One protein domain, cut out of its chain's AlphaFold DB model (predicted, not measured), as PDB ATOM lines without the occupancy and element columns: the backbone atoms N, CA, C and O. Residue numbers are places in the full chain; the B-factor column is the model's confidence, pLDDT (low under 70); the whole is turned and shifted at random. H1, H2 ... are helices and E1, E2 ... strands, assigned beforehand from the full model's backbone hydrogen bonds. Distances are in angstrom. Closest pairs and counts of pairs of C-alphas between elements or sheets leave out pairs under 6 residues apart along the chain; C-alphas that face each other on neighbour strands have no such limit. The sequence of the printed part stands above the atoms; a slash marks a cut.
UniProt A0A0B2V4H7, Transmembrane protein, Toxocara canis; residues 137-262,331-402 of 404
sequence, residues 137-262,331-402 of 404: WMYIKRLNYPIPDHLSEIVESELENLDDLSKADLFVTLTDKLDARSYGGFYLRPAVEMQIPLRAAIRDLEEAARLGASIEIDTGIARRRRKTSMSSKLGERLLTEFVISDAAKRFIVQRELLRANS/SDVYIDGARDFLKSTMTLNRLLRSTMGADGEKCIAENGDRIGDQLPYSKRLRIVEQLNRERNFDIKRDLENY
ATOM      1  N   TRP A 137     -29.500 -45.217  -1.080       68.56
ATOM      2  CA  TRP A 137     -29.539 -44.687   0.292       68.56
ATOM      3  C   TRP A 137     -28.212 -44.826   1.063       68.56
ATOM      4  O   TRP A 137     -27.979 -44.077   2.014       68.56
ATOM      5  N   MET A 138     -27.327 -45.755   0.673       67.00
ATOM      6  CA  MET A 138     -26.036 -45.956   1.344       67.00
ATOM      7  C   MET A 138     -25.005 -44.872   0.994       67.00
ATOM      8  O   MET A 138     -24.116 -44.599   1.802       67.00
ATOM      9  N   TYR A 139     -25.097 -44.264  -0.196       70.38
ATOM     10  CA  TYR A 139     -24.088 -43.328  -0.717       70.38
ATOM     11  C   TYR A 139     -24.641 -41.958  -1.147       70.38
ATOM     12  O   TYR A 139     -23.886 -40.982  -1.171       70.38
ATOM     13  N   ILE A 140     -25.945 -41.846  -1.411       76.06
ATOM     14  CA  ILE A 140     -26.635 -40.586  -1.705       76.06
ATOM     15  C   ILE A 140     -27.445 -40.160  -0.479       76.06
ATOM     16  O   ILE A 140     -28.424 -40.798  -0.096       76.06
ATOM     17  N   LYS A 141     -27.060 -39.031   0.124       76.06
ATOM     18  CA  LYS A 141     -27.869 -38.352   1.146       76.06
ATOM     19  C   LYS A 141     -28.720 -37.284   0.475       76.06
ATOM     20  O   LYS A 141     -28.170 -36.278   0.032       76.06
ATOM     21  N   ARG A 142     -30.030 -37.513   0.402       78.12
ATOM     22  CA  ARG A 142     -31.039 -36.555  -0.076       78.12
ATOM     23  C   ARG A 142     -31.611 -35.779   1.108       78.12
ATOM     24  O   ARG A 142     -31.809 -36.358   2.177       78.12
ATOM     25  N   LEU A 143     -31.919 -34.500   0.921       78.44
ATOM     26  CA  LEU A 143     -32.811 -33.780   1.824       78.44
ATOM     27  C   LEU A 143     -34.260 -34.133   1.457       78.44
ATOM     28  O   LEU A 143     -34.649 -34.007   0.300       78.44
ATOM     29  N   ASN A 144     -35.061 -34.567   2.431       76.38
ATOM     30  CA  ASN A 144     -36.475 -34.889   2.221       76.38
ATOM     31  C   ASN A 144     -37.337 -33.614   2.301       76.38
ATOM     32  O   ASN A 144     -38.116 -33.437   3.236       76.38
ATOM     33  N   TYR A 145     -37.127 -32.707   1.347       79.25
ATOM     34  CA  TYR A 145     -37.862 -31.456   1.167       79.25
ATOM     35  C   TYR A 145     -38.281 -31.360  -0.313       79.25
ATOM     36  O   TYR A 145     -37.468 -31.719  -1.171       79.25
ATOM     37  N   PRO A 146     -39.525 -30.955  -0.637       81.12
ATOM     38  CA  PRO A 146     -39.972 -30.833  -2.024       81.12
ATOM     39  C   PRO A 146     -39.185 -29.745  -2.762       81.12
ATOM     40  O   PRO A 146     -38.711 -28.791  -2.153       81.12
ATOM     41  N   ILE A 147     -39.057 -29.874  -4.081       85.31
ATOM     42  CA  ILE A 147     -38.507 -28.802  -4.921       85.31
ATOM     43  C   ILE A 147     -39.623 -27.776  -5.161       85.31
ATOM     44  O   ILE A 147     -40.686 -28.183  -5.625       85.31
ATOM     45  N   PRO A 148     -39.421 -26.485  -4.836       89.06
ATOM     46  CA  PRO A 148     -40.414 -25.449  -5.110       89.06
ATOM     47  C   PRO A 148     -40.503 -25.117  -6.599       89.06
ATOM     48  O   PRO A 148     -39.492 -25.148  -7.304       89.06
ATOM     49  N   ASP A 149     -41.692 -24.705  -7.041       88.88
ATOM     50  CA  ASP A 149     -42.016 -24.501  -8.459       88.88
ATOM     51  C   ASP A 149     -41.038 -23.535  -9.157       88.88
ATOM     52  O   ASP A 149     -40.523 -23.833 -10.236       88.88
ATOM     53  N   HIS A 150     -40.663 -22.445  -8.472       90.25
ATOM     54  CA  HIS A 150     -39.704 -21.447  -8.968       90.25
ATOM     55  C   HIS A 150     -38.300 -22.017  -9.247       90.25
ATOM     56  O   HIS A 150     -37.568 -21.491 -10.082       90.25
ATOM     57  N   LEU A 151     -37.889 -23.078  -8.541       91.06
ATOM     58  CA  LEU A 151     -36.604 -23.735  -8.774       91.06
ATOM     59  C   LEU A 151     -36.709 -24.740  -9.926       91.06
ATOM     60  O   LEU A 151     -35.770 -24.846 -10.713       91.06
ATOM     61  N   SER A 152     -37.840 -25.437 -10.079       90.62
ATOM     62  CA  SER A 152     -38.088 -26.254 -11.274       90.62
ATOM     63  C   SER A 152     -38.168 -25.412 -12.548       90.62
ATOM     64  O   SER A 152     -37.561 -25.803 -13.537       90.62
ATOM     65  N   GLU A 153     -38.798 -24.234 -12.528       92.50
ATOM     66  CA  GLU A 153     -38.806 -23.294 -13.663       92.50
ATOM     67  C   GLU A 153     -37.379 -22.897 -14.090       92.50
ATOM     68  O   GLU A 153     -37.054 -22.900 -15.279       92.50
ATOM     69  N   ILE A 154     -36.494 -22.621 -13.122       93.38
ATOM     70  CA  ILE A 154     -35.071 -22.343 -13.382       93.38
ATOM     71  C   ILE A 154     -34.356 -23.583 -13.943       93.38
ATOM     72  O   ILE A 154     -33.564 -23.452 -14.870       93.38
ATOM     73  N   VAL A 155     -34.611 -24.784 -13.418       92.81
ATOM     74  CA  VAL A 155     -33.971 -26.011 -13.932       92.81
ATOM     75  C   VAL A 155     -34.447 -26.360 -15.338       92.81
ATOM     76  O   VAL A 155     -33.628 -26.774 -16.151       92.81
ATOM     77  N   GLU A 156     -35.728 -26.184 -15.648       91.69
ATOM     78  CA  GLU A 156     -36.273 -26.506 -16.968       91.69
ATOM     79  C   GLU A 156     -35.812 -25.493 -18.024       91.69
ATOM     80  O   GLU A 156     -35.288 -25.907 -19.056       91.69
ATOM     81  N   SER A 157     -35.844 -24.189 -17.727       92.62
ATOM     82  CA  SER A 157     -35.313 -23.164 -18.644       92.62
ATOM     83  C   SER A 157     -33.788 -23.229 -18.838       92.62
ATOM     84  O   SER A 157     -33.292 -22.947 -19.926       92.62
ATOM     85  N   GLU A 158     -33.006 -23.642 -17.834       92.19
ATOM     86  CA  GLU A 158     -31.559 -23.874 -18.001       92.19
ATOM     87  C   GLU A 158     -31.230 -25.219 -18.686       92.19
ATOM     88  O   GLU A 158     -30.141 -25.356 -19.254       92.19
ATOM     89  N   LEU A 159     -32.156 -26.187 -18.666       90.75
ATOM     90  CA  LEU A 159     -32.066 -27.463 -19.390       90.75
ATOM     91  C   LEU A 159     -32.391 -27.292 -20.881       90.75
ATOM     92  O   LEU A 159     -31.708 -27.882 -21.708       90.75
ATOM     93  N   GLU A 160     -33.357 -26.441 -21.233       88.94
ATOM     94  CA  GLU A 160     -33.628 -26.050 -22.630       88.94
ATOM     95  C   GLU A 160     -32.422 -25.350 -23.289       88.94
ATOM     96  O   GLU A 160     -32.237 -25.432 -24.499       88.94
ATOM     97  N   ASN A 161     -31.539 -24.739 -22.489       85.75
ATOM     98  CA  ASN A 161     -30.268 -24.154 -22.929       85.75
ATOM     99  C   ASN A 161     -29.122 -25.187 -23.092       85.75
ATOM    100  O   ASN A 161     -27.942 -24.803 -23.042       85.75
ATOM    101  N   LEU A 162     -29.419 -26.487 -23.222       84.38
ATOM    102  CA  LEU A 162     -28.431 -27.562 -23.377       84.38
ATOM    103  C   LEU A 162     -28.843 -28.624 -24.401       84.38
ATOM    104  O   LEU A 162     -29.834 -29.329 -24.236       84.38
ATOM    105  N   ASP A 163     -27.975 -28.824 -25.389       72.44
ATOM    106  CA  ASP A 163     -28.023 -29.969 -26.293       72.44
ATOM    107  C   ASP A 163     -27.754 -31.295 -25.541       72.44
ATOM    108  O   ASP A 163     -27.113 -31.317 -24.487       72.44
ATOM    109  N   ASP A 164     -28.208 -32.416 -26.105       73.56
ATOM    110  CA  ASP A 164     -27.938 -33.807 -25.690       73.56
ATOM    111  C   ASP A 164     -28.432 -34.301 -24.301       73.56
ATOM    112  O   ASP A 164     -28.391 -35.511 -24.060       73.56
ATOM    113  N   LEU A 165     -28.960 -33.458 -23.397       76.69
ATOM    114  CA  LEU A 165     -29.473 -33.905 -22.082       76.69
ATOM    115  C   LEU A 165     -31.012 -33.946 -22.014       76.69
ATOM    116  O   LEU A 165     -31.673 -32.913 -21.974       76.69
ATOM    117  N   SER A 166     -31.605 -35.143 -21.921       71.69
ATOM    118  CA  SER A 166     -33.068 -35.292 -21.859       71.69
ATOM    119  C   SER A 166     -33.656 -35.095 -20.448       71.69
ATOM    120  O   SER A 166     -33.100 -35.545 -19.440       71.69
ATOM    121  N   LYS A 167     -34.867 -34.521 -20.377       74.12
ATOM    122  CA  LYS A 167     -35.670 -34.406 -19.138       74.12
ATOM    123  C   LYS A 167     -36.022 -35.772 -18.516       74.12
ATOM    124  O   LYS A 167     -36.328 -35.850 -17.328       74.12
ATOM    125  N   ALA A 168     -35.970 -36.866 -19.281       63.84
ATOM    126  CA  ALA A 168     -36.228 -38.208 -18.761       63.84
ATOM    127  C   ALA A 168     -35.042 -38.772 -17.954       63.84
ATOM    128  O   ALA A 168     -35.273 -39.535 -17.008       63.84
ATOM    129  N   ASP A 169     -33.811 -38.373 -18.300       79.56
ATOM    130  CA  ASP A 169     -32.544 -38.901 -17.765       79.56
ATOM    131  C   ASP A 169     -32.012 -38.144 -16.540       79.56
ATOM    132  O   ASP A 169     -31.162 -38.665 -15.812       79.56
ATOM    133  N   LEU A 170     -32.557 -36.957 -16.275       84.50
ATOM    134  CA  LEU A 170     -32.269 -36.145 -15.099       84.50
ATOM    135  C   LEU A 170     -33.239 -36.456 -13.941       84.50
ATOM    136  O   LEU A 170     -34.444 -36.627 -14.129       84.50
ATOM    137  N   PHE A 171     -32.704 -36.479 -12.723       87.31
ATOM    138  CA  PHE A 171     -33.444 -36.396 -11.464       87.31
ATOM    139  C   PHE A 171     -32.941 -35.192 -10.685       87.31
ATOM    140  O   PHE A 171     -31.729 -34.980 -10.615       87.31
ATOM    141  N   VAL A 172     -33.836 -34.424 -10.073       88.88
ATOM    142  CA  VAL A 172     -33.450 -33.261  -9.268       88.88
ATOM    143  C   VAL A 172     -33.817 -33.528  -7.814       88.88
ATOM    144  O   VAL A 172     -34.934 -33.944  -7.511       88.88
ATOM    145  N   THR A 173     -32.874 -33.295  -6.906       89.88
ATOM    146  CA  THR A 173     -33.072 -33.395  -5.454       89.88
ATOM    147  C   THR A 173     -32.347 -32.255  -4.738       89.88
ATOM    148  O   THR A 173     -31.584 -31.495  -5.340       89.88
ATOM    149  N   LEU A 174     -32.592 -32.104  -3.435       89.00
ATOM    150  CA  LEU A 174     -31.959 -31.072  -2.613       89.00
ATOM    151  C   LEU A 174     -30.900 -31.662  -1.678       89.00
ATOM    152  O   LEU A 174     -31.016 -32.799  -1.209       89.00
ATOM    153  N   THR A 175     -29.874 -30.867  -1.366       86.81
ATOM    154  CA  THR A 175     -28.839 -31.203  -0.384       86.81
ATOM    155  C   THR A 175     -28.688 -30.137   0.698       86.81
ATOM    156  O   THR A 175     -28.743 -28.935   0.457       86.81
ATOM    157  N   ASP A 176     -28.414 -30.636   1.900       78.19
ATOM    158  CA  ASP A 176     -27.873 -29.951   3.079       78.19
ATOM    159  C   ASP A 176     -26.568 -29.149   2.846       78.19
ATOM    160  O   ASP A 176     -26.239 -28.246   3.616       78.19
ATOM    161  N   LYS A 177     -25.815 -29.454   1.783       82.94
ATOM    162  CA  LYS A 177     -24.506 -28.852   1.488       82.94
ATOM    163  C   LYS A 177     -24.656 -27.484   0.821       82.94
ATOM    164  O   LYS A 177     -25.627 -27.222   0.124       82.94
ATOM    165  N   LEU A 178     -23.642 -26.634   0.993       84.12
ATOM    166  CA  LEU A 178     -23.616 -25.271   0.443       84.12
ATOM    167  C   LEU A 178     -23.278 -25.191  -1.058       84.12
ATOM    168  O   LEU A 178     -23.590 -24.183  -1.684       84.12
ATOM    169  N   ASP A 179     -22.673 -26.238  -1.629       85.94
ATOM    170  CA  ASP A 179     -22.395 -26.346  -3.066       85.94
ATOM    171  C   ASP A 179     -23.016 -27.631  -3.645       85.94
ATOM    172  O   ASP A 179     -23.107 -28.663  -2.966       85.94
ATOM    173  N   ALA A 180     -23.457 -27.527  -4.896       88.81
ATOM    174  CA  ALA A 180     -24.220 -28.526  -5.628       88.81
ATOM    175  C   ALA A 180     -23.378 -29.730  -6.072       88.81
ATOM    176  O   ALA A 180     -22.143 -29.675  -6.142       88.81
ATOM    177  N   ARG A 181     -24.054 -30.842  -6.368       87.56
ATOM    178  CA  ARG A 181     -23.419 -32.109  -6.754       87.56
ATOM    179  C   ARG A 181     -24.233 -32.843  -7.801       87.56
ATOM    180  O   ARG A 181     -25.445 -32.920  -7.679       87.56
ATOM    181  N   SER A 182     -23.554 -33.502  -8.728       87.62
ATOM    182  CA  SER A 182     -24.179 -34.419  -9.682       87.62
ATOM    183  C   SER A 182     -23.648 -35.833  -9.464       87.62
ATOM    184  O   SER A 182     -22.436 -36.038  -9.354       87.62
ATOM    185  N   TYR A 183     -24.558 -36.798  -9.387       83.19
ATOM    186  CA  TYR A 183     -24.302 -38.218  -9.173       83.19
ATOM    187  C   TYR A 183     -24.822 -38.996 -10.382       83.19
ATOM    188  O   TYR A 183     -26.026 -39.071 -10.588       83.19
ATOM    189  N   GLY A 184     -23.932 -39.586 -11.174       75.69
ATOM    190  CA  GLY A 184     -24.305 -40.485 -12.270       75.69
ATOM    191  C   GLY A 184     -23.827 -41.908 -12.005       75.69
ATOM    192  O   GLY A 184     -22.797 -42.112 -11.359       75.69
ATOM    193  N   GLY A 185     -24.559 -42.898 -12.511       65.50
ATOM    194  CA  GLY A 185     -24.149 -44.298 -12.420       65.50
ATOM    195  C   GLY A 185     -25.219 -45.270 -12.903       65.50
ATOM    196  O   GLY A 185     -26.409 -45.005 -12.783       65.50
ATOM    197  N   PHE A 186     -24.791 -46.441 -13.385       60.66
ATOM    198  CA  PHE A 186     -25.645 -47.472 -14.001       60.66
ATOM    199  C   PHE A 186     -26.780 -48.025 -13.108       60.66
ATOM    200  O   PHE A 186     -27.634 -48.766 -13.588       60.66
ATOM    201  N   TYR A 187     -26.785 -47.686 -11.814       59.81
ATOM    202  CA  TYR A 187     -27.766 -48.121 -10.806       59.81
ATOM    203  C   TYR A 187     -28.763 -47.024 -10.412       59.81
ATOM    204  O   TYR A 187     -29.605 -47.243  -9.534       59.81
ATOM    205  N   LEU A 188     -28.649 -45.842 -11.019       61.00
ATOM    206  CA  LEU A 188     -29.616 -44.764 -10.893       61.00
ATOM    207  C   LEU A 188     -30.594 -44.842 -12.072       61.00
ATOM    208  O   LEU A 188     -30.216 -45.070 -13.221       61.00
ATOM    209  N   ARG A 189     -31.880 -44.686 -11.758       59.06
ATOM    210  CA  ARG A 189     -32.955 -44.401 -12.711       59.06
ATOM    211  C   ARG A 189     -33.723 -43.225 -12.108       59.06
ATOM    212  O   ARG A 189     -34.411 -43.461 -11.113       59.06
ATOM    213  N   PRO A 190     -33.634 -41.990 -12.630       65.75
ATOM    214  CA  PRO A 190     -32.915 -41.514 -13.832       65.75
ATOM    215  C   PRO A 190     -31.386 -41.682 -13.831       65.75
ATOM    216  O   PRO A 190     -30.797 -41.958 -12.792       65.75
ATOM    217  N   ALA A 191     -30.756 -41.517 -14.999       76.38
ATOM    218  CA  ALA A 191     -29.328 -41.773 -15.220       76.38
ATOM    219  C   ALA A 191     -28.387 -40.845 -14.421       76.38
ATOM    220  O   ALA A 191     -27.288 -41.270 -14.040       76.38
ATOM    221  N   VAL A 192     -28.814 -39.605 -14.147       84.56
ATOM    222  CA  VAL A 192     -28.085 -38.644 -13.304       84.56
ATOM    223  C   VAL A 192     -29.013 -38.008 -12.267       84.56
ATOM    224  O   VAL A 192     -30.054 -37.454 -12.606       84.56
ATOM    225  N   GLU A 193     -28.599 -38.026 -11.000       88.00
ATOM    226  CA  GLU A 193     -29.202 -37.251  -9.913       88.00
ATOM    227  C   GLU A 193     -28.400 -35.972  -9.640       88.00
ATOM    228  O   GLU A 193     -27.236 -36.019  -9.237       88.00
ATOM    229  N   MET A 194     -29.047 -34.824  -9.816       90.50
ATOM    230  CA  MET A 194     -28.520 -33.495  -9.525       90.50
ATOM    231  C   MET A 194     -29.045 -32.999  -8.172       90.50
ATOM    232  O   MET A 194     -30.231 -32.721  -8.007       90.50
ATOM    233  N   GLN A 195     -28.136 -32.863  -7.208       91.31
ATOM    234  CA  GLN A 195     -28.371 -32.303  -5.882       91.31
ATOM    235  C   GLN A 195     -28.076 -30.802  -5.855       91.31
ATOM    236  O   GLN A 195     -26.914 -30.386  -5.800       91.31
ATOM    237  N   ILE A 196     -29.133 -29.996  -5.828       92.38
ATOM    238  CA  ILE A 196     -29.069 -28.538  -5.691       92.38
ATOM    239  C   ILE A 196     -28.961 -28.169  -4.191       92.38
ATOM    240  O   ILE A 196     -29.639 -28.781  -3.359       92.38
ATOM    241  N   PRO A 197     -28.112 -27.202  -3.789       91.12
ATOM    242  CA  PRO A 197     -27.981 -26.781  -2.399       91.12
ATOM    243  C   PRO A 197     -29.255 -26.078  -1.926       91.12
ATOM    244  O   PRO A 197     -29.807 -25.240  -2.637       91.12
ATOM    245  N   LEU A 198     -29.685 -26.365  -0.697       88.38
ATOM    246  CA  LEU A 198     -30.949 -25.889  -0.117       88.38
ATOM    247  C   LEU A 198     -31.173 -24.364  -0.231       88.38
ATOM    248  O   LEU A 198     -32.298 -23.925  -0.434       88.38
ATOM    249  N   ARG A 199     -30.098 -23.565  -0.180       88.31
ATOM    250  CA  ARG A 199     -30.110 -22.102  -0.394       88.31
ATOM    251  C   ARG A 199     -30.680 -21.649  -1.746       88.31
ATOM    252  O   ARG A 199     -31.224 -20.558  -1.828       88.31
ATOM    253  N   ALA A 200     -30.590 -22.471  -2.792       89.75
ATOM    254  CA  ALA A 200     -31.156 -22.150  -4.105       89.75
ATOM    255  C   ALA A 200     -32.651 -22.496  -4.232       89.75
ATOM    256  O   ALA A 200     -33.291 -22.019  -5.162       89.75
ATOM    257  N   ALA A 201     -33.205 -23.282  -3.300       87.50
ATOM    258  CA  ALA A 201     -34.639 -23.562  -3.200       87.50
ATOM    259  C   ALA A 201     -35.396 -22.513  -2.367       87.50
ATOM    260  O   ALA A 201     -36.565 -22.706  -2.064       87.50
ATOM    261  N   ILE A 202     -34.728 -21.432  -1.959       87.69
ATOM    262  CA  ILE A 202     -35.339 -20.321  -1.235       87.69
ATOM    263  C   ILE A 202     -35.494 -19.146  -2.194       87.69
ATOM    264  O   ILE A 202     -34.530 -18.689  -2.820       87.69
ATOM    265  N   ARG A 203     -36.715 -18.634  -2.263       85.50
ATOM    266  CA  ARG A 203     -37.074 -17.400  -2.945       85.50
ATOM    267  C   ARG A 203     -36.814 -16.194  -2.045       85.50
ATOM    268  O   ARG A 203     -36.012 -15.338  -2.400       85.50
ATOM    269  N   ASP A 204     -37.449 -16.178  -0.874       85.19
ATOM    270  CA  ASP A 204     -37.596 -14.992  -0.023       85.19
ATOM    271  C   ASP A 204     -37.133 -15.231   1.427       85.19
ATOM    272  O   ASP A 204     -37.101 -16.359   1.924       85.19
ATOM    273  N   LEU A 205     -36.827 -14.150   2.155       83.50
ATOM    274  CA  LEU A 205     -36.373 -14.217   3.555       83.50
ATOM    275  C   LEU A 205     -37.414 -14.854   4.499       83.50
ATOM    276  O   LEU A 205     -37.046 -15.493   5.484       83.50
ATOM    277  N   GLU A 206     -38.711 -14.726   4.199       82.50
ATOM    278  CA  GLU A 206     -39.766 -15.378   4.983       82.50
ATOM    279  C   GLU A 206     -39.766 -16.903   4.787       82.50
ATOM    280  O   GLU A 206     -39.907 -17.660   5.749       82.50
ATOM    281  N   GLU A 207     -39.539 -17.372   3.558       81.31
ATOM    282  CA  GLU A 207     -39.357 -18.795   3.264       81.31
ATOM    283  C   GLU A 207     -38.096 -19.323   3.957       81.31
ATOM    284  O   GLU A 207     -38.160 -20.355   4.627       81.31
ATOM    285  N   ALA A 208     -36.995 -18.560   3.926       79.12
ATOM    286  CA  ALA A 208     -35.788 -18.864   4.694       79.12
ATOM    287  C   ALA A 208     -36.090 -19.025   6.197       79.12
ATOM    288  O   ALA A 208     -35.629 -19.984   6.816       79.12
ATOM    289  N   ALA A 209     -36.891 -18.132   6.790       76.62
ATOM    290  CA  ALA A 209     -37.259 -18.189   8.206       76.62
ATOM    291  C   ALA A 209     -38.139 -19.406   8.547       76.62
ATOM    292  O   ALA A 209     -37.851 -20.123   9.512       76.62
ATOM    293  N   ARG A 210     -39.163 -19.690   7.731       74.81
ATOM    294  CA  ARG A 210     -40.016 -20.891   7.854       74.81
ATOM    295  C   ARG A 210     -39.186 -22.179   7.741       74.81
ATOM    296  O   ARG A 210     -39.402 -23.135   8.492       74.81
ATOM    297  N   LEU A 211     -38.199 -22.191   6.845       70.75
ATOM    298  CA  LEU A 211     -37.279 -23.305   6.639       70.75
ATOM    299  C   LEU A 211     -36.290 -23.465   7.806       70.75
ATOM    300  O   LEU A 211     -36.133 -24.560   8.336       70.75
ATOM    301  N   GLY A 212     -35.669 -22.378   8.267       64.56
ATOM    302  CA  GLY A 212     -34.732 -22.383   9.395       64.56
ATOM    303  C   GLY A 212     -35.380 -22.743  10.737       64.56
ATOM    304  O   GLY A 212     -34.706 -23.262  11.625       64.56
ATOM    305  N   ALA A 213     -36.688 -22.519  10.883       58.06
ATOM    306  CA  ALA A 213     -37.467 -22.972  12.036       58.06
ATOM    307  C   ALA A 213     -37.777 -24.485  12.016       58.06
ATOM    308  O   ALA A 213     -38.056 -25.061  13.069       58.06
ATOM    309  N   SER A 214     -37.735 -25.132  10.845       50.97
ATOM    310  CA  SER A 214     -38.156 -26.529  10.646       50.97
ATOM    311  C   SER A 214     -37.014 -27.494  10.294       50.97
ATOM    312  O   SER A 214     -37.104 -28.682  10.610       50.97
ATOM    313  N   ILE A 215     -35.919 -27.009   9.700       53.88
ATOM    314  CA  ILE A 215     -34.776 -27.817   9.260       53.88
ATOM    315  C   ILE A 215     -33.561 -27.583  10.163       53.88
ATOM    316  O   ILE A 215     -33.040 -26.477  10.284       53.88
ATOM    317  N   GLU A 216     -33.033 -28.667  10.740       53.78
ATOM    318  CA  GLU A 216     -31.673 -28.681  11.288       53.78
ATOM    319  C   GLU A 216     -30.665 -28.565  10.133       53.78
ATOM    320  O   GLU A 216     -30.290 -29.577   9.538       53.78
ATOM    321  N   ILE A 217     -30.247 -27.339   9.796       52.38
ATOM    322  CA  ILE A 217     -29.300 -27.079   8.699       52.38
ATOM    323  C   ILE A 217     -27.928 -27.679   9.046       52.38
ATOM    324  O   ILE A 217     -27.095 -27.070   9.720       52.38
ATOM    325  N   ASP A 218     -27.689 -28.898   8.570       51.31
ATOM    326  CA  ASP A 218     -26.397 -29.570   8.636       51.31
ATOM    327  C   ASP A 218     -25.485 -29.000   7.545       51.31
ATOM    328  O   ASP A 218     -25.413 -29.507   6.431       51.31
ATOM    329  N   THR A 219     -24.778 -27.916   7.862       52.09
ATOM    330  CA  THR A 219     -23.921 -27.180   6.913       52.09
ATOM    331  C   THR A 219     -22.748 -28.001   6.349       52.09
ATOM    332  O   THR A 219     -21.940 -27.490   5.572       52.09
ATOM    333  N   GLY A 220     -22.611 -29.278   6.734       47.78
ATOM    334  CA  GLY A 220     -21.520 -30.165   6.332       47.78
ATOM    335  C   GLY A 220     -20.193 -29.836   7.022       47.78
ATOM    336  O   GLY A 220     -19.127 -30.183   6.500       47.78
ATOM    337  N   ILE A 221     -20.260 -29.119   8.149       48.03
ATOM    338  CA  ILE A 221     -19.130 -28.551   8.903       48.03
ATOM    339  C   ILE A 221     -19.184 -29.027  10.369       48.03
ATOM    340  O   ILE A 221     -18.152 -29.347  10.955       48.03
ATOM    341  N   ALA A 222     -20.379 -29.155  10.961       43.75
ATOM    342  CA  ALA A 222     -20.561 -29.524  12.365       43.75
ATOM    343  C   ALA A 222     -20.805 -31.032  12.565       43.75
ATOM    344  O   ALA A 222     -21.875 -31.548  12.257       43.75
ATOM    345  N   ARG A 223     -19.871 -31.750  13.210       43.06
ATOM    346  CA  ARG A 223     -20.078 -33.170  13.591       43.06
ATOM    347  C   ARG A 223     -21.069 -33.365  14.758       43.06
ATOM    348  O   ARG A 223     -21.366 -34.497  15.132       43.06
ATOM    349  N   ARG A 224     -21.559 -32.266  15.343       44.22
ATOM    350  CA  ARG A 224     -22.658 -32.193  16.315       44.22
ATOM    351  C   ARG A 224     -23.588 -31.060  15.893       44.22
ATOM    352  O   ARG A 224     -23.183 -29.900  15.939       44.22
ATOM    353  N   ARG A 225     -24.825 -31.380  15.516       51.38
ATOM    354  CA  ARG A 225     -25.841 -30.376  15.182       51.38
ATOM    355  C   ARG A 225     -26.175 -29.550  16.424       51.38
ATOM    356  O   ARG A 225     -26.643 -30.098  17.420       51.38
ATOM    357  N   ARG A 226     -25.937 -28.239  16.371       49.97
ATOM    358  CA  ARG A 226     -26.465 -27.280  17.350       49.97
ATOM    359  C   ARG A 226     -27.687 -26.611  16.736       49.97
ATOM    360  O   ARG A 226     -27.591 -26.081  15.635       49.97
ATOM    361  N   LYS A 227     -28.812 -26.603  17.452       51.97
ATOM    362  CA  LYS A 227     -29.977 -25.796  17.073       51.97
ATOM    363  C   LYS A 227     -29.675 -24.336  17.402       51.97
ATOM    364  O   LYS A 227     -29.709 -23.955  18.569       51.97
ATOM    365  N   THR A 228     -29.331 -23.539  16.395       52.16
ATOM    366  CA  THR A 228     -29.270 -22.079  16.525       52.16
ATOM    367  C   THR A 228     -30.688 -21.530  16.624       52.16
ATOM    368  O   THR A 228     -31.543 -21.870  15.807       52.16
ATOM    369  N   SER A 229     -30.963 -20.684  17.617       50.16
ATOM    370  CA  SER A 229     -32.250 -19.995  17.720       50.16
ATOM    371  C   SER A 229     -32.358 -18.946  16.612       50.16
ATOM    372  O   SER A 229     -31.685 -17.915  16.642       50.16
ATOM    373  N   MET A 230     -33.213 -19.215  15.620       56.47
ATOM    374  CA  MET A 230     -33.396 -18.324  14.465       56.47
ATOM    375  C   MET A 230     -34.011 -16.967  14.846       56.47
ATOM    376  O   MET A 230     -33.798 -15.991  14.143       56.47
ATOM    377  N   SER A 231     -34.669 -16.883  16.007       56.12
ATOM    378  CA  SER A 231     -35.166 -15.650  16.642       56.12
ATOM    379  C   SER A 231     -34.080 -14.772  17.291       56.12
ATOM    380  O   SER A 231     -34.393 -13.832  18.019       56.12
ATOM    381  N   SER A 232     -32.799 -15.080  17.084       68.31
ATOM    382  CA  SER A 232     -31.691 -14.209  17.483       68.31
ATOM    383  C   SER A 232     -31.241 -13.337  16.309       68.31
ATOM    384  O   SER A 232     -31.243 -13.791  15.170       68.31
ATOM    385  N   LYS A 233     -30.712 -12.138  16.588       76.38
ATOM    386  CA  LYS A 233     -30.066 -11.243  15.597       76.38
ATOM    387  C   LYS A 233     -28.970 -11.920  14.748       76.38
ATOM    388  O   LYS A 233     -28.618 -11.478  13.658       76.38
ATOM    389  N   LEU A 234     -28.402 -12.999  15.282       72.00
ATOM    390  CA  LEU A 234     -27.418 -13.870  14.644       72.00
ATOM    391  C   LEU A 234     -28.090 -14.879  13.693       72.00
ATOM    392  O   LEU A 234     -27.570 -15.115  12.605       72.00
ATOM    393  N   GLY A 235     -29.248 -15.421  14.077       72.62
ATOM    394  CA  GLY A 235     -30.125 -16.231  13.232       72.62
ATOM    395  C   GLY A 235     -30.713 -15.438  12.065       72.62
ATOM    396  O   GLY A 235     -30.559 -15.863  10.928       72.62
ATOM    397  N   GLU A 236     -31.271 -14.250  12.318       78.69
ATOM    398  CA  GLU A 236     -31.737 -13.314  11.279       78.69
ATOM    399  C   GLU A 236     -30.651 -13.063  10.226       78.69
ATOM    400  O   GLU A 236     -30.871 -13.252   9.032       78.69
ATOM    401  N   ARG A 237     -29.431 -12.723  10.672       81.50
ATOM    402  CA  ARG A 237     -28.294 -12.526   9.768       81.50
ATOM    403  C   ARG A 237     -27.928 -13.799   9.000       81.50
ATOM    404  O   ARG A 237     -27.591 -13.708   7.825       81.50
ATOM    405  N   LEU A 238     -27.985 -14.968   9.640       80.94
ATOM    406  CA  LEU A 238     -27.713 -16.244   8.977       80.94
ATOM    407  C   LEU A 238     -28.728 -16.517   7.868       80.94
ATOM    408  O   LEU A 238     -28.313 -16.938   6.796       80.94
ATOM    409  N   LEU A 239     -30.011 -16.222   8.091       82.31
ATOM    410  CA  LEU A 239     -31.060 -16.342   7.077       82.31
ATOM    411  C   LEU A 239     -30.825 -15.395   5.891       82.31
ATOM    412  O   LEU A 239     -30.902 -15.837   4.747       82.31
ATOM    413  N   THR A 240     -30.459 -14.134   6.142       85.88
ATOM    414  CA  THR A 240     -30.151 -13.164   5.075       85.88
ATOM    415  C   THR A 240     -28.974 -13.607   4.200       85.88
ATOM    416  O   THR A 240     -29.059 -13.517   2.981       85.88
ATOM    417  N   GLU A 241     -27.901 -14.143   4.790       85.94
ATOM    418  CA  GLU A 241     -26.726 -14.660   4.054       85.94
ATOM    419  C   GLU A 241     -26.999 -16.031   3.378       85.94
ATOM    420  O   GLU A 241     -26.155 -16.561   2.647       85.94
ATOM    421  N   PHE A 242     -28.169 -16.630   3.635       84.62
ATOM    422  CA  PHE A 242     -28.609 -17.906   3.063       84.62
ATOM    423  C   PHE A 242     -29.513 -17.726   1.828       84.62
ATOM    424  O   PHE A 242     -29.558 -18.633   0.999       84.62
ATOM    425  N   VAL A 243     -30.166 -16.569   1.662       89.31
ATOM    426  CA  VAL A 243     -30.852 -16.171   0.414       89.31
ATOM    427  C   VAL A 243     -29.810 -15.848  -0.669       89.31
ATOM    428  O   VAL A 243     -28.729 -15.339  -0.367       89.31
ATOM    429  N   ILE A 244     -30.109 -16.149  -1.939       91.69
ATOM    430  CA  ILE A 244     -29.214 -15.886  -3.081       91.69
ATOM    431  C   ILE A 244     -29.954 -15.278  -4.274       91.69
ATOM    432  O   ILE A 244     -31.140 -15.540  -4.469       91.69
ATOM    433  N   SER A 245     -29.236 -14.504  -5.095       93.56
ATOM    434  CA  SER A 245     -29.768 -13.919  -6.330       93.56
ATOM    435  C   SER A 245     -30.158 -14.992  -7.353       93.56
ATOM    436  O   SER A 245     -29.560 -16.070  -7.415       93.56
ATOM    437  N   ASP A 246     -31.140 -14.701  -8.207       93.88
ATOM    438  CA  ASP A 246     -31.575 -15.659  -9.233       93.88
ATOM    439  C   ASP A 246     -30.496 -15.896 -10.306       93.88
ATOM    440  O   ASP A 246     -30.406 -16.990 -10.859       93.88
ATOM    441  N   ALA A 247     -29.595 -14.928 -10.520       94.88
ATOM    442  CA  ALA A 247     -28.373 -15.128 -11.300       94.88
ATOM    443  C   ALA A 247     -27.473 -16.210 -10.670       94.88
ATOM    444  O   ALA A 247     -26.982 -17.096 -11.373       94.88
ATOM    445  N   ALA A 248     -27.305 -16.203  -9.340       95.75
ATOM    446  CA  ALA A 248     -26.581 -17.256  -8.631       95.75
ATOM    447  C   ALA A 248     -27.299 -18.615  -8.717       95.75
ATOM    448  O   ALA A 248     -26.630 -19.628  -8.924       95.75
ATOM    449  N   LYS A 249     -28.640 -18.659  -8.637       95.38
ATOM    450  CA  LYS A 249     -29.423 -19.896  -8.857       95.38
ATOM    451  C   LYS A 249     -29.166 -20.471 -10.254       95.38
ATOM    452  O   LYS A 249     -28.770 -21.632 -10.365       95.38
ATOM    453  N   ARG A 250     -29.294 -19.645 -11.299       95.75
ATOM    454  CA  ARG A 250     -29.013 -20.006 -12.703       95.75
ATOM    455  C   ARG A 250     -27.587 -20.509 -12.909       95.75
ATOM    456  O   ARG A 250     -27.399 -21.561 -13.511       95.75
ATOM    457  N   PHE A 251     -26.586 -19.826 -12.344       96.25
ATOM    458  CA  PHE A 251     -25.192 -20.281 -12.389       96.25
ATOM    459  C   PHE A 251     -25.002 -21.672 -11.762       96.25
ATOM    460  O   PHE A 251     -24.394 -22.535 -12.394       96.25
ATOM    461  N   ILE A 252     -25.534 -21.916 -10.557       95.50
ATOM    462  CA  ILE A 252     -25.428 -23.228  -9.889       95.50
ATOM    463  C   ILE A 252     -26.058 -24.326 -10.756       95.50
ATOM    464  O   ILE A 252     -25.445 -25.373 -10.970       95.50
ATOM    465  N   VAL A 253     -27.274 -24.077 -11.251       95.19
ATOM    466  CA  VAL A 253     -28.055 -25.024 -12.054       95.19
ATOM    467  C   VAL A 253     -27.343 -25.339 -13.368       95.19
ATOM    468  O   VAL A 253     -27.015 -26.497 -13.611       95.19
ATOM    469  N   GLN A 254     -27.015 -24.330 -14.178       94.88
ATOM    470  CA  GLN A 254     -26.356 -24.517 -15.474       94.88
ATOM    471  C   GLN A 254     -24.987 -25.211 -15.325       94.88
ATOM    472  O   GLN A 254     -24.647 -26.087 -16.122       94.88
ATOM    473  N   ARG A 255     -24.228 -24.907 -14.261       94.69
ATOM    474  CA  ARG A 255     -22.948 -25.572 -13.956       94.69
ATOM    475  C   ARG A 255     -23.111 -27.063 -13.635       94.69
ATOM    476  O   ARG A 255     -22.278 -27.867 -14.057       94.69
ATOM    477  N   GLU A 256     -24.150 -27.455 -12.895       93.31
ATOM    478  CA  GLU A 256     -24.425 -28.874 -12.631       93.31
ATOM    479  C   GLU A 256     -25.067 -29.594 -13.818       93.31
ATOM    480  O   GLU A 256     -24.702 -30.737 -14.075       93.31
ATOM    481  N   LEU A 257     -25.927 -28.949 -14.605       92.50
ATOM    482  CA  LEU A 257     -26.455 -29.549 -15.834       92.50
ATOM    483  C   LEU A 257     -25.322 -29.830 -16.846       92.50
ATOM    484  O   LEU A 257     -25.253 -30.920 -17.416       92.50
ATOM    485  N   LEU A 258     -24.339 -28.926 -16.966       91.94
ATOM    486  CA  LEU A 258     -23.087 -29.165 -17.702       91.94
ATOM    487  C   LEU A 258     -22.236 -30.308 -17.110       91.94
ATOM    488  O   LEU A 258     -21.486 -30.962 -17.839       91.94
ATOM    489  N   ARG A 259     -22.337 -30.585 -15.801       90.75
ATOM    490  CA  ARG A 259     -21.703 -31.753 -15.161       90.75
ATOM    491  C   ARG A 259     -22.473 -33.042 -15.463       90.75
ATOM    492  O   ARG A 259     -21.828 -34.053 -15.726       90.75
ATOM    493  N   ALA A 260     -23.804 -32.997 -15.453       88.38
ATOM    494  CA  ALA A 260     -24.692 -34.122 -15.738       88.38
ATOM    495  C   ALA A 260     -24.571 -34.600 -17.193       88.38
ATOM    496  O   ALA A 260     -24.381 -35.791 -17.428       88.38
ATOM    497  N   ASN A 261     -24.574 -33.668 -18.151       88.06
ATOM    498  CA  ASN A 261     -24.368 -33.950 -19.575       88.06
ATOM    499  C   ASN A 261     -22.935 -34.464 -19.873       88.06
ATOM    500  O   ASN A 261     -22.671 -35.204 -20.820       88.06
ATOM    501  N   SER A 262     -21.961 -34.124 -19.022       83.25
ATOM    502  CA  SER A 262     -20.575 -34.562 -19.189       83.25
ATOM    503  C   SER A 262     -20.371 -36.022 -18.764       83.25
ATOM    504  O   SER A 262     -19.860 -36.314 -17.682       83.25
ATOM    505  N   SER A 331     -22.634 -16.597 -20.847       91.69
ATOM    506  CA  SER A 331     -23.283 -15.281 -20.683       91.69
ATOM    507  C   SER A 331     -22.778 -14.534 -19.441       91.69
ATOM    508  O   SER A 331     -22.465 -15.156 -18.423       91.69
ATOM    509  N   ASP A 332     -22.800 -13.201 -19.496       92.88
ATOM    510  CA  ASP A 332     -22.610 -12.255 -18.383       92.88
ATOM    511  C   ASP A 332     -23.403 -12.633 -17.127       92.88
ATOM    512  O   ASP A 332     -22.865 -12.608 -16.021       92.88
ATOM    513  N   VAL A 333     -24.656 -13.069 -17.305       94.94
ATOM    514  CA  VAL A 333     -25.558 -13.454 -16.205       94.94
ATOM    515  C   VAL A 333     -24.946 -14.567 -15.346       94.94
ATOM    516  O   VAL A 333     -25.110 -14.570 -14.126       94.94
ATOM    517  N   TYR A 334     -24.183 -15.482 -15.950       95.88
ATOM    518  CA  TYR A 334     -23.485 -16.538 -15.218       95.88
ATOM    519  C   TYR A 334     -22.179 -16.060 -14.569       95.88
ATOM    520  O   TYR A 334     -21.774 -16.642 -13.567       95.88
ATOM    521  N   ILE A 335     -21.526 -15.011 -15.086       96.06
ATOM    522  CA  ILE A 335     -20.343 -14.404 -14.449       96.06
ATOM    523  C   ILE A 335     -20.755 -13.708 -13.150       96.06
ATOM    524  O   ILE A 335     -20.132 -13.925 -12.107       96.06
ATOM    525  N   ASP A 336     -21.814 -12.900 -13.193       96.19
ATOM    526  CA  ASP A 336     -22.319 -12.211 -12.005       96.19
ATOM    527  C   ASP A 336     -23.017 -13.184 -11.049       96.19
ATOM    528  O   ASP A 336     -22.747 -13.152  -9.848       96.19
ATOM    529  N   GLY A 337     -23.749 -14.174 -11.568       96.38
ATOM    530  CA  GLY A 337     -24.237 -15.302 -10.775       96.38
ATOM    531  C   GLY A 337     -23.126 -16.083 -10.058       96.38
ATOM    532  O   GLY A 337     -23.269 -16.430  -8.885       96.38
ATOM    533  N   ALA A 338     -21.982 -16.309 -10.712       96.88
ATOM    534  CA  ALA A 338     -20.817 -16.932 -10.087       96.88
ATOM    535  C   ALA A 338     -20.180 -16.034  -9.017       96.88
ATOM    536  O   ALA A 338     -19.835 -16.518  -7.935       96.88
ATOM    537  N   ARG A 339     -20.044 -14.728  -9.280       96.56
ATOM    538  CA  ARG A 339     -19.548 -13.742  -8.302       96.56
ATOM    539  C   ARG A 339     -20.423 -13.723  -7.051       96.56
ATOM    540  O   ARG A 339     -19.884 -13.865  -5.952       96.56
ATOM    541  N   ASP A 340     -21.736 -13.608  -7.219       95.38
ATOM    542  CA  ASP A 340     -22.727 -13.599  -6.141       95.38
ATOM    543  C   ASP A 340     -22.710 -14.907  -5.352       95.38
ATOM    544  O   ASP A 340     -22.615 -14.892  -4.121       95.38
ATOM    545  N   PHE A 341     -22.742 -16.052  -6.045       95.44
ATOM    546  CA  PHE A 341     -22.692 -17.366  -5.410       95.44
ATOM    547  C   PHE A 341     -21.437 -17.528  -4.547       95.44
ATOM    548  O   PHE A 341     -21.533 -17.919  -3.382       95.44
ATOM    549  N   LEU A 342     -20.261 -17.214  -5.094       95.88
ATOM    550  CA  LEU A 342     -18.987 -17.411  -4.405       95.88
ATOM    551  C   LEU A 342     -18.818 -16.422  -3.244       95.88
ATOM    552  O   LEU A 342     -18.448 -16.842  -2.145       95.88
ATOM    553  N   LYS A 343     -19.159 -15.139  -3.437       95.56
ATOM    554  CA  LYS A 343     -19.072 -14.106  -2.389       95.56
ATOM    555  C   LYS A 343     -20.045 -14.380  -1.240       95.56
ATOM    556  O   LYS A 343     -19.606 -14.415  -0.092       95.56
ATOM    557  N   SER A 344     -21.318 -14.665  -1.526       93.88
ATOM    558  CA  SER A 344     -22.300 -15.020  -0.486       93.88
ATOM    559  C   SER A 344     -21.924 -16.309   0.253       93.88
ATOM    560  O   SER A 344     -22.008 -16.350   1.477       93.88
ATOM    561  N   THR A 345     -21.420 -17.338  -0.443       93.25
ATOM    562  CA  THR A 345     -20.966 -18.581   0.213       93.25
ATOM    563  C   THR A 345     -19.778 -18.323   1.143       93.25
ATOM    564  O   THR A 345     -19.740 -18.864   2.247       93.25
ATOM    565  N   MET A 346     -18.830 -17.463   0.753       94.12
ATOM    566  CA  MET A 346     -17.720 -17.058   1.623       94.12
ATOM    567  C   MET A 346     -18.203 -16.257   2.842       94.12
ATOM    568  O   MET A 346     -17.759 -16.542   3.955       94.12
ATOM    569  N   THR A 347     -19.128 -15.304   2.688       93.81
ATOM    570  CA  THR A 347     -19.666 -14.534   3.828       93.81
ATOM    571  C   THR A 347     -20.460 -15.420   4.789       93.81
ATOM    572  O   THR A 347     -20.192 -15.399   5.994       93.81
ATOM    573  N   LEU A 348     -21.336 -16.284   4.265       90.81
ATOM    574  CA  LEU A 348     -22.055 -17.298   5.039       90.81
ATOM    575  C   LEU A 348     -21.079 -18.216   5.789       90.81
ATOM    576  O   LEU A 348     -21.234 -18.416   6.990       90.81
ATOM    577  N   ASN A 349     -20.016 -18.702   5.143       90.69
ATOM    578  CA  ASN A 349     -18.982 -19.504   5.805       90.69
ATOM    579  C   ASN A 349     -18.264 -18.745   6.936       90.69
ATOM    580  O   ASN A 349     -17.991 -19.331   7.982       90.69
ATOM    581  N   ARG A 350     -17.981 -17.445   6.782       91.38
ATOM    582  CA  ARG A 350     -17.372 -16.630   7.857       91.38
ATOM    583  C   ARG A 350     -18.316 -16.460   9.049       91.38
ATOM    584  O   ARG A 350     -17.857 -16.500  10.190       91.38
ATOM    585  N   LEU A 351     -19.622 -16.349   8.802       88.38
ATOM    586  CA  LEU A 351     -20.645 -16.371   9.849       88.38
ATOM    587  C   LEU A 351     -20.765 -17.764  10.496       88.38
ATOM    588  O   LEU A 351     -20.844 -17.879  11.716       88.38
ATOM    589  N   LEU A 352     -20.690 -18.845   9.720       84.25
ATOM    590  CA  LEU A 352     -20.657 -20.211  10.256       84.25
ATOM    591  C   LEU A 352     -19.398 -20.469  11.103       84.25
ATOM    592  O   LEU A 352     -19.490 -21.138  12.132       84.25
ATOM    593  N   ARG A 353     -18.245 -19.876  10.759       86.75
ATOM    594  CA  ARG A 353     -17.024 -19.954  11.581       86.75
ATOM    595  C   ARG A 353     -17.248 -19.327  12.958       86.75
ATOM    596  O   ARG A 353     -16.972 -19.975  13.963       86.75
ATOM    597  N   SER A 354     -17.753 -18.093  13.013       85.81
ATOM    598  CA  SER A 354     -17.939 -17.376  14.284       85.81
ATOM    599  C   SER A 354     -19.054 -17.976  15.146       85.81
ATOM    600  O   SER A 354     -18.888 -18.099  16.357       85.81
ATOM    601  N   THR A 355     -20.156 -18.423  14.540       80.38
ATOM    602  CA  THR A 355     -21.292 -19.034  15.258       80.38
ATOM    603  C   THR A 355     -20.989 -20.430  15.810       80.38
ATOM    604  O   THR A 355     -21.498 -20.795  16.872       80.38
ATOM    605  N   MET A 356     -20.137 -21.211  15.139       76.00
ATOM    606  CA  MET A 356     -19.692 -22.525  15.624       76.00
ATOM    607  C   MET A 356     -18.498 -22.458  16.592       76.00
ATOM    608  O   MET A 356     -18.195 -23.460  17.249       76.00
ATOM    609  N   GLY A 357     -17.811 -21.315  16.684       82.19
ATOM    610  CA  GLY A 357     -16.580 -21.165  17.462       82.19
ATOM    611  C   GLY A 357     -15.509 -22.175  17.035       82.19
ATOM    612  O   GLY A 357     -15.396 -22.509  15.855       82.19
ATOM    613  N   ALA A 358     -14.766 -22.720  18.001       83.62
ATOM    614  CA  ALA A 358     -13.607 -23.591  17.774       83.62
ATOM    615  C   ALA A 358     -13.850 -24.836  16.886       83.62
ATOM    616  O   ALA A 358     -12.885 -25.418  16.396       83.62
ATOM    617  N   ASP A 359     -15.093 -25.279  16.662       78.06
ATOM    618  CA  ASP A 359     -15.384 -26.341  15.681       78.06
ATOM    619  C   ASP A 359     -15.536 -25.803  14.249       78.06
ATOM    620  O   ASP A 359     -15.147 -26.481  13.299       78.06
ATOM    621  N   GLY A 360     -16.017 -24.568  14.082       79.56
ATOM    622  CA  GLY A 360     -15.990 -23.858  12.801       79.56
ATOM    623  C   GLY A 360     -14.566 -23.487  12.389       79.56
ATOM    624  O   GLY A 360     -14.194 -23.664  11.232       79.56
ATOM    625  N   GLU A 361     -13.730 -23.059  13.340       86.56
ATOM    626  CA  GLU A 361     -12.344 -22.641  13.068       86.56
ATOM    627  C   GLU A 361     -11.446 -23.761  12.520       86.56
ATOM    628  O   GLU A 361     -10.530 -23.490  11.747       86.56
ATOM    629  N   LYS A 362     -11.738 -25.022  12.866       86.44
ATOM    630  CA  LYS A 362     -11.045 -26.220  12.348       86.44
ATOM    631  C   LYS A 362     -11.453 -26.587  10.917       86.44
ATOM    632  O   LYS A 362     -10.790 -27.407  10.286       86.44
ATOM    633  N   CYS A 363     -12.567 -26.047  10.421       82.94
ATOM    634  CA  CYS A 363     -13.180 -26.452   9.153       82.94
ATOM    635  C   CYS A 363     -13.323 -25.310   8.135       82.94
ATOM    636  O   CYS A 363     -13.492 -25.588   6.947       82.94
ATOM    637  N   ILE A 364     -13.227 -24.053   8.570       88.62
ATOM    638  CA  ILE A 364     -13.383 -22.853   7.742       88.62
ATOM    639  C   ILE A 364     -12.257 -21.866   8.065       88.62
ATOM    640  O   ILE A 364     -12.028 -21.537   9.230       88.62
ATOM    641  N   ALA A 365     -11.569 -21.362   7.044       91.38
ATOM    642  CA  ALA A 365     -10.566 -20.310   7.168       91.38
ATOM    643  C   ALA A 365     -11.214 -18.921   7.358       91.38
ATOM    644  O   ALA A 365     -12.393 -18.714   7.073       91.38
ATOM    645  N   GLU A 366     -10.442 -17.941   7.826       92.56
ATOM    646  CA  GLU A 366     -10.930 -16.585   8.156       92.56
ATOM    647  C   GLU A 366     -11.536 -15.824   6.964       92.56
ATOM    648  O   GLU A 366     -12.372 -14.933   7.139       92.56
ATOM    649  N   ASN A 367     -11.138 -16.196   5.746       92.62
ATOM    650  CA  ASN A 367     -11.648 -15.653   4.490       92.62
ATOM    651  C   ASN A 367     -12.957 -16.316   4.008       92.62
ATOM    652  O   ASN A 367     -13.538 -15.834   3.039       92.62
ATOM    653  N   GLY A 368     -13.434 -17.382   4.662       90.00
ATOM    654  CA  GLY A 368     -14.636 -18.128   4.268       90.00
ATOM    655  C   GLY A 368     -14.391 -19.349   3.375       90.00
ATOM    656  O   GLY A 368     -15.357 -19.975   2.937       90.00
ATOM    657  N   ASP A 369     -13.139 -19.721   3.109       92.50
ATOM    658  CA  ASP A 369     -12.820 -20.970   2.410       92.50
ATOM    659  C   ASP A 369     -12.917 -22.189   3.337       92.50
ATOM    660  O   ASP A 369     -12.599 -22.120   4.526       92.50
ATOM    661  N   ARG A 370     -13.296 -23.346   2.784       87.44
ATOM    662  CA  ARG A 370     -13.278 -24.618   3.516       87.44
ATOM    663  C   ARG A 370     -11.836 -25.109   3.691       87.44
ATOM    664  O   ARG A 370     -11.089 -25.246   2.721       87.44
ATOM    665  N   ILE A 371     -11.446 -25.428   4.924       86.19
ATOM    666  CA  ILE A 371     -10.113 -25.967   5.219       86.19
ATOM    667  C   ILE A 371      -9.975 -27.357   4.592       86.19
ATOM    668  O   ILE A 371     -10.844 -28.219   4.732       86.19
ATOM    669  N   GLY A 372      -8.861 -27.566   3.888       82.31
ATOM    670  CA  GLY A 372      -8.574 -28.813   3.184       82.31
ATOM    671  C   GLY A 372      -9.249 -28.956   1.817       82.31
ATOM    672  O   GLY A 372      -9.132 -30.030   1.228       82.31
ATOM    673  N   ASP A 373      -9.909 -27.927   1.283       84.94
ATOM    674  CA  ASP A 373     -10.383 -27.931  -0.107       84.94
ATOM    675  C   ASP A 373      -9.210 -27.889  -1.121       84.94
ATOM    676  O   ASP A 373      -8.069 -27.579  -0.772       84.94
ATOM    677  N   GLN A 374      -9.452 -28.259  -2.380       87.12
ATOM    678  CA  GLN A 374      -8.489 -28.129  -3.490       87.12
ATOM    679  C   GLN A 374      -8.814 -26.960  -4.423       87.12
ATOM    680  O   GLN A 374      -7.901 -26.386  -5.033       87.12
ATOM    681  N   LEU A 375     -10.091 -26.585  -4.516       90.44
ATOM    682  CA  LEU A 375     -10.544 -25.441  -5.299       90.44
ATOM    683  C   LEU A 375     -11.388 -24.495  -4.420       90.44
ATOM    684  O   LEU A 375     -12.580 -24.328  -4.657       90.44
ATOM    685  N   PRO A 376     -10.778 -23.871  -3.391       93.25
ATOM    686  CA  PRO A 376     -11.484 -22.980  -2.471       93.25
ATOM    687  C   PRO A 376     -12.221 -21.838  -3.189       93.25
ATOM    688  O   PRO A 376     -11.764 -21.343  -4.225       93.25
ATOM    689  N   TYR A 377     -13.337 -21.384  -2.612       94.31
ATOM    690  CA  TYR A 377     -14.211 -20.356  -3.186       94.31
ATOM    691  C   TYR A 377     -13.459 -19.066  -3.550       94.31
ATOM    692  O   TYR A 377     -13.690 -18.515  -4.626       94.31
ATOM    693  N   SER A 378     -12.486 -18.633  -2.741       95.62
ATOM    694  CA  SER A 378     -11.658 -17.455  -3.044       95.62
ATOM    695  C   SER A 378     -10.791 -17.624  -4.300       95.62
ATOM    696  O   SER A 378     -10.574 -16.665  -5.044       95.62
ATOM    697  N   LYS A 379     -10.320 -18.846  -4.583       95.88
ATOM    698  CA  LYS A 379      -9.567 -19.181  -5.802       95.88
ATOM    699  C   LYS A 379     -10.497 -19.240  -7.014       95.88
ATOM    700  O   LYS A 379     -10.139 -18.708  -8.061       95.88
ATOM    701  N   ARG A 380     -11.688 -19.828  -6.860       95.56
ATOM    702  CA  ARG A 380     -12.740 -19.858  -7.896       95.56
ATOM    703  C   ARG A 380     -13.153 -18.443  -8.293       95.56
ATOM    704  O   ARG A 380     -13.158 -18.113  -9.475       95.56
ATOM    705  N   LEU A 381     -13.365 -17.572  -7.306       96.56
ATOM    706  CA  LEU A 381     -13.749 -16.181  -7.528       96.56
ATOM    707  C   LEU A 381     -12.682 -15.413  -8.317       96.56
ATOM    708  O   LEU A 381     -13.016 -14.748  -9.293       96.56
ATOM    709  N   ARG A 382     -11.396 -15.565  -7.968       96.56
ATOM    710  CA  ARG A 382     -10.285 -14.950  -8.722       96.56
ATOM    711  C   ARG A 382     -10.242 -15.391 -10.187       96.56
ATOM    712  O   ARG A 382      -9.904 -14.574 -11.036       96.56
ATOM    713  N   ILE A 383     -10.585 -16.648 -10.480       95.44
ATOM    714  CA  ILE A 383     -10.637 -17.188 -11.849       95.44
ATOM    715  C   ILE A 383     -11.792 -16.551 -12.637       95.44
ATOM    716  O   ILE A 383     -11.584 -16.111 -13.765       95.44
ATOM    717  N   VAL A 384     -12.978 -16.414 -12.033       95.75
ATOM    718  CA  VAL A 384     -14.131 -15.715 -12.639       95.75
ATOM    719  C   VAL A 384     -13.830 -14.224 -12.856       95.75
ATOM    720  O   VAL A 384     -14.093 -13.671 -13.924       95.75
ATOM    721  N   GLU A 385     -13.214 -13.561 -11.874       95.06
ATOM    722  CA  GLU A 385     -12.826 -12.148 -11.962       95.06
ATOM    723  C   GLU A 385     -11.646 -11.905 -12.921       95.06
ATOM    724  O   GLU A 385     -11.497 -10.796 -13.432       95.06
ATOM    725  N   GLN A 386     -10.809 -12.908 -13.197       94.81
ATOM    726  CA  GLN A 386      -9.829 -12.880 -14.287       94.81
ATOM    727  C   GLN A 386     -10.513 -13.031 -15.652       94.81
ATOM    728  O   GLN A 386     -10.356 -12.143 -16.487       94.81
ATOM    729  N   LEU A 387     -11.343 -14.062 -15.839       93.19
ATOM    730  CA  LEU A 387     -12.065 -14.332 -17.090       93.19
ATOM    731  C   LEU A 387     -12.895 -13.123 -17.563       93.19
ATOM    732  O   LEU A 387     -12.886 -12.780 -18.742       93.19
ATOM    733  N   ASN A 388     -13.570 -12.427 -16.642       93.00
ATOM    734  CA  ASN A 388     -14.305 -11.204 -16.974       93.00
ATOM    735  C   ASN A 388     -13.384 -10.036 -17.373       93.00
ATOM    736  O   ASN A 388     -13.794  -9.186 -18.155       93.00
ATOM    737  N   ARG A 389     -12.169  -9.932 -16.820       92.56
ATOM    738  CA  ARG A 389     -11.218  -8.869 -17.200       92.56
ATOM    739  C   ARG A 389     -10.611  -9.130 -18.573       92.56
ATOM    740  O   ARG A 389     -10.527  -8.197 -19.359       92.56
ATOM    741  N   GLU A 390     -10.261 -10.382 -18.864       90.94
ATOM    742  CA  GLU A 390      -9.785 -10.824 -20.182       90.94
ATOM    743  C   GLU A 390     -10.838 -10.521 -21.256       90.94
ATOM    744  O   GLU A 390     -10.581  -9.749 -22.174       90.94
ATOM    745  N   ARG A 391     -12.077 -10.991 -21.058       88.06
ATOM    746  CA  ARG A 391     -13.185 -10.756 -21.993       88.06
ATOM    747  C   ARG A 391     -13.502  -9.268 -22.203       88.06
ATOM    748  O   ARG A 391     -13.749  -8.851 -23.328       88.06
ATOM    749  N   ASN A 392     -13.488  -8.457 -21.142       88.81
ATOM    750  CA  ASN A 392     -13.729  -7.015 -21.268       88.81
ATOM    751  C   ASN A 392     -12.568  -6.285 -21.978       88.81
ATOM    752  O   ASN A 392     -12.792  -5.232 -22.568       88.81
ATOM    753  N   PHE A 393     -11.346  -6.830 -21.937       91.00
ATOM    754  CA  PHE A 393     -10.205  -6.322 -22.703       91.00
ATOM    755  C   PHE A 393     -10.311  -6.691 -24.190       91.00
ATOM    756  O   PHE A 393     -10.108  -5.819 -25.032       91.00
ATOM    757  N   ASP A 394     -10.701  -7.931 -24.513       87.62
ATOM    758  CA  ASP A 394     -10.985  -8.352 -25.893       87.62
ATOM    759  C   ASP A 394     -12.075  -7.473 -26.530       87.62
ATOM    760  O   ASP A 394     -11.827  -6.862 -27.565       87.62
ATOM    761  N   ILE A 395     -13.226  -7.297 -25.862       86.12
ATOM    762  CA  ILE A 395     -14.322  -6.430 -26.344       86.12
ATOM    763  C   ILE A 395     -13.835  -4.997 -26.607       86.12
ATOM    764  O   ILE A 395     -14.206  -4.395 -27.610       86.12
ATOM    765  N   LYS A 396     -12.991  -4.442 -25.726       88.62
ATOM    766  CA  LYS A 396     -12.457  -3.085 -25.899       88.62
ATOM    767  C   LYS A 396     -11.543  -2.983 -27.126       88.62
ATOM    768  O   LYS A 396     -11.702  -2.049 -27.903       88.62
ATOM    769  N   ARG A 397     -10.633  -3.945 -27.319       91.12
ATOM    770  CA  ARG A 397      -9.763  -4.013 -28.507       91.12
ATOM    771  C   ARG A 397     -10.585  -4.153 -29.788       91.12
ATOM    772  O   ARG A 397     -10.270  -3.521 -30.788       91.12
ATOM    773  N   ASP A 398     -11.620  -4.984 -29.765       89.75
ATOM    774  CA  ASP A 398     -12.398  -5.297 -30.964       89.75
ATOM    775  C   ASP A 398     -13.306  -4.121 -31.384       89.75
ATOM    776  O   ASP A 398     -13.564  -3.960 -32.574       89.75
ATOM    777  N   LEU A 399     -13.694  -3.247 -30.444       89.50
ATOM    778  CA  LEU A 399     -14.273  -1.925 -30.733       89.50
ATOM    779  C   LEU A 399     -13.226  -0.941 -31.285       89.50
ATOM    780  O   LEU A 399     -13.467  -0.300 -32.301       89.50
ATOM    781  N   GLU A 400     -12.038  -0.863 -30.673       91.38
ATOM    782  CA  GLU A 400     -10.939   0.003 -31.147       91.38
ATOM    783  C   GLU A 400     -10.446  -0.364 -32.563       91.38
ATOM    784  O   GLU A 400      -9.932   0.496 -33.269       91.38
ATOM    785  N   ASN A 401     -10.648  -1.614 -32.995       88.06
ATOM    786  CA  ASN A 401     -10.396  -2.090 -34.361       88.06
ATOM    787  C   ASN A 401     -11.553  -1.826 -35.353       88.06
ATOM    788  O   ASN A 401     -11.402  -2.134 -36.533       88.06
ATOM    789  N   TYR A 402     -12.715  -1.347 -34.893       85.19
ATOM    790  CA  TYR A 402     -13.880  -1.041 -35.737       85.19
ATOM    791  C   TYR A 402     -13.994   0.461 -36.050       85.19
ATOM    792  O   TYR A 402     -14.505   0.838 -37.101       85.19
TER     793      TYR A 402
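What this domain is: This is residues 137 to 262 and 331 to 402 of the 404 residues of the protein "Transmembrane protein" of Toxocara canis (UniProt A0A0B2V4H7). Two long helices, H6 and H8, lie side by side over part of their length, and H5 runs from H6 at about a right angle to cover one face of a small three-stranded sheet; residues 389 to 402, mostly in H8, stick out as an arm. H1 packs on H5, and H3 and H4 form a steeply tilted pair. The printed part has 198 residues and is mostly helix, with eight named helices and three strands in the order H1 E1 E2 E3 H2 H3 H4 H5 H6 H7 H8. The mixed sheet runs E1 E3 E2. The whole is compact, with a radius of gyration of the C-alphas of 18.1 A and spans of 59 by 40 by 33 A.

Where its parts are: H1, residues 149 to 160, begins with C-alpha 149 at (-42.016, -24.501, -8.459) and is 16.5 A long. E1 is residues 170 to 175, E2 181 to 184 and E3 192 to 197. H2, residues 198 to 201, is followed by H3, 205 to 214, and H4, 233 to 240. H5, residues 246 to 261, is 22.2 A long. H6, residues 332 to 356, is 35.6 A long, H7 is 358 to 361, and H8, 377 to 400, is 34.7 A long, ending with C-alpha 400 at (-10.939, 0.003, -31.147).

How they stand to each other: E1 and E3 are parallel, with N 171 and O 192 at 2.8 A. E2 and E3 form an antiparallel hairpin, with N 195 and O 181 at 2.7 A. H5 is on the sheet at a height of 9.1 A, over E3 and along the strands, at 22 degrees on the local plane; this makes two layers, a helix on one face of a sheet. H1 touches H5 at a steep tilt of 51 degrees, closest at C-alphas 158 and 254, 5.8 A. H2 only grazes the sheet. H5 touches H6 about perpendicular, at 79 degrees, closest at C-alphas 248 and 337, 3.7 A. H8 touches H6 at a shallow tilt of 23 degrees, opposite ways, closest at C-alphas 342 and 377, 5.7 A. H7 touches H6 only at the corner, closest at C-alphas 353 and 360, 4.2 A. H3 touches H4, closest at C-alphas 208 and 239, 5.9 A. Every O i to N i+4 pair is within hydrogen-bond range in H1, H4, H5 and H6, against 5 of 6 in H3 and 19 of 20 in H8; H2 and H7 are too short for such a pair.

The domain as a whole: C-alphas 224 and 402 are the farthest apart, 61.3 A. Residues 263 to 330 are not printed; C-alphas 262 and 331 are 19.5 A apart across the cut. The links H3 to H4 and H7 to H8 are long. Confidence is under 70 at residues 137 to 138, 168, 185 to 190 and 212 to 232.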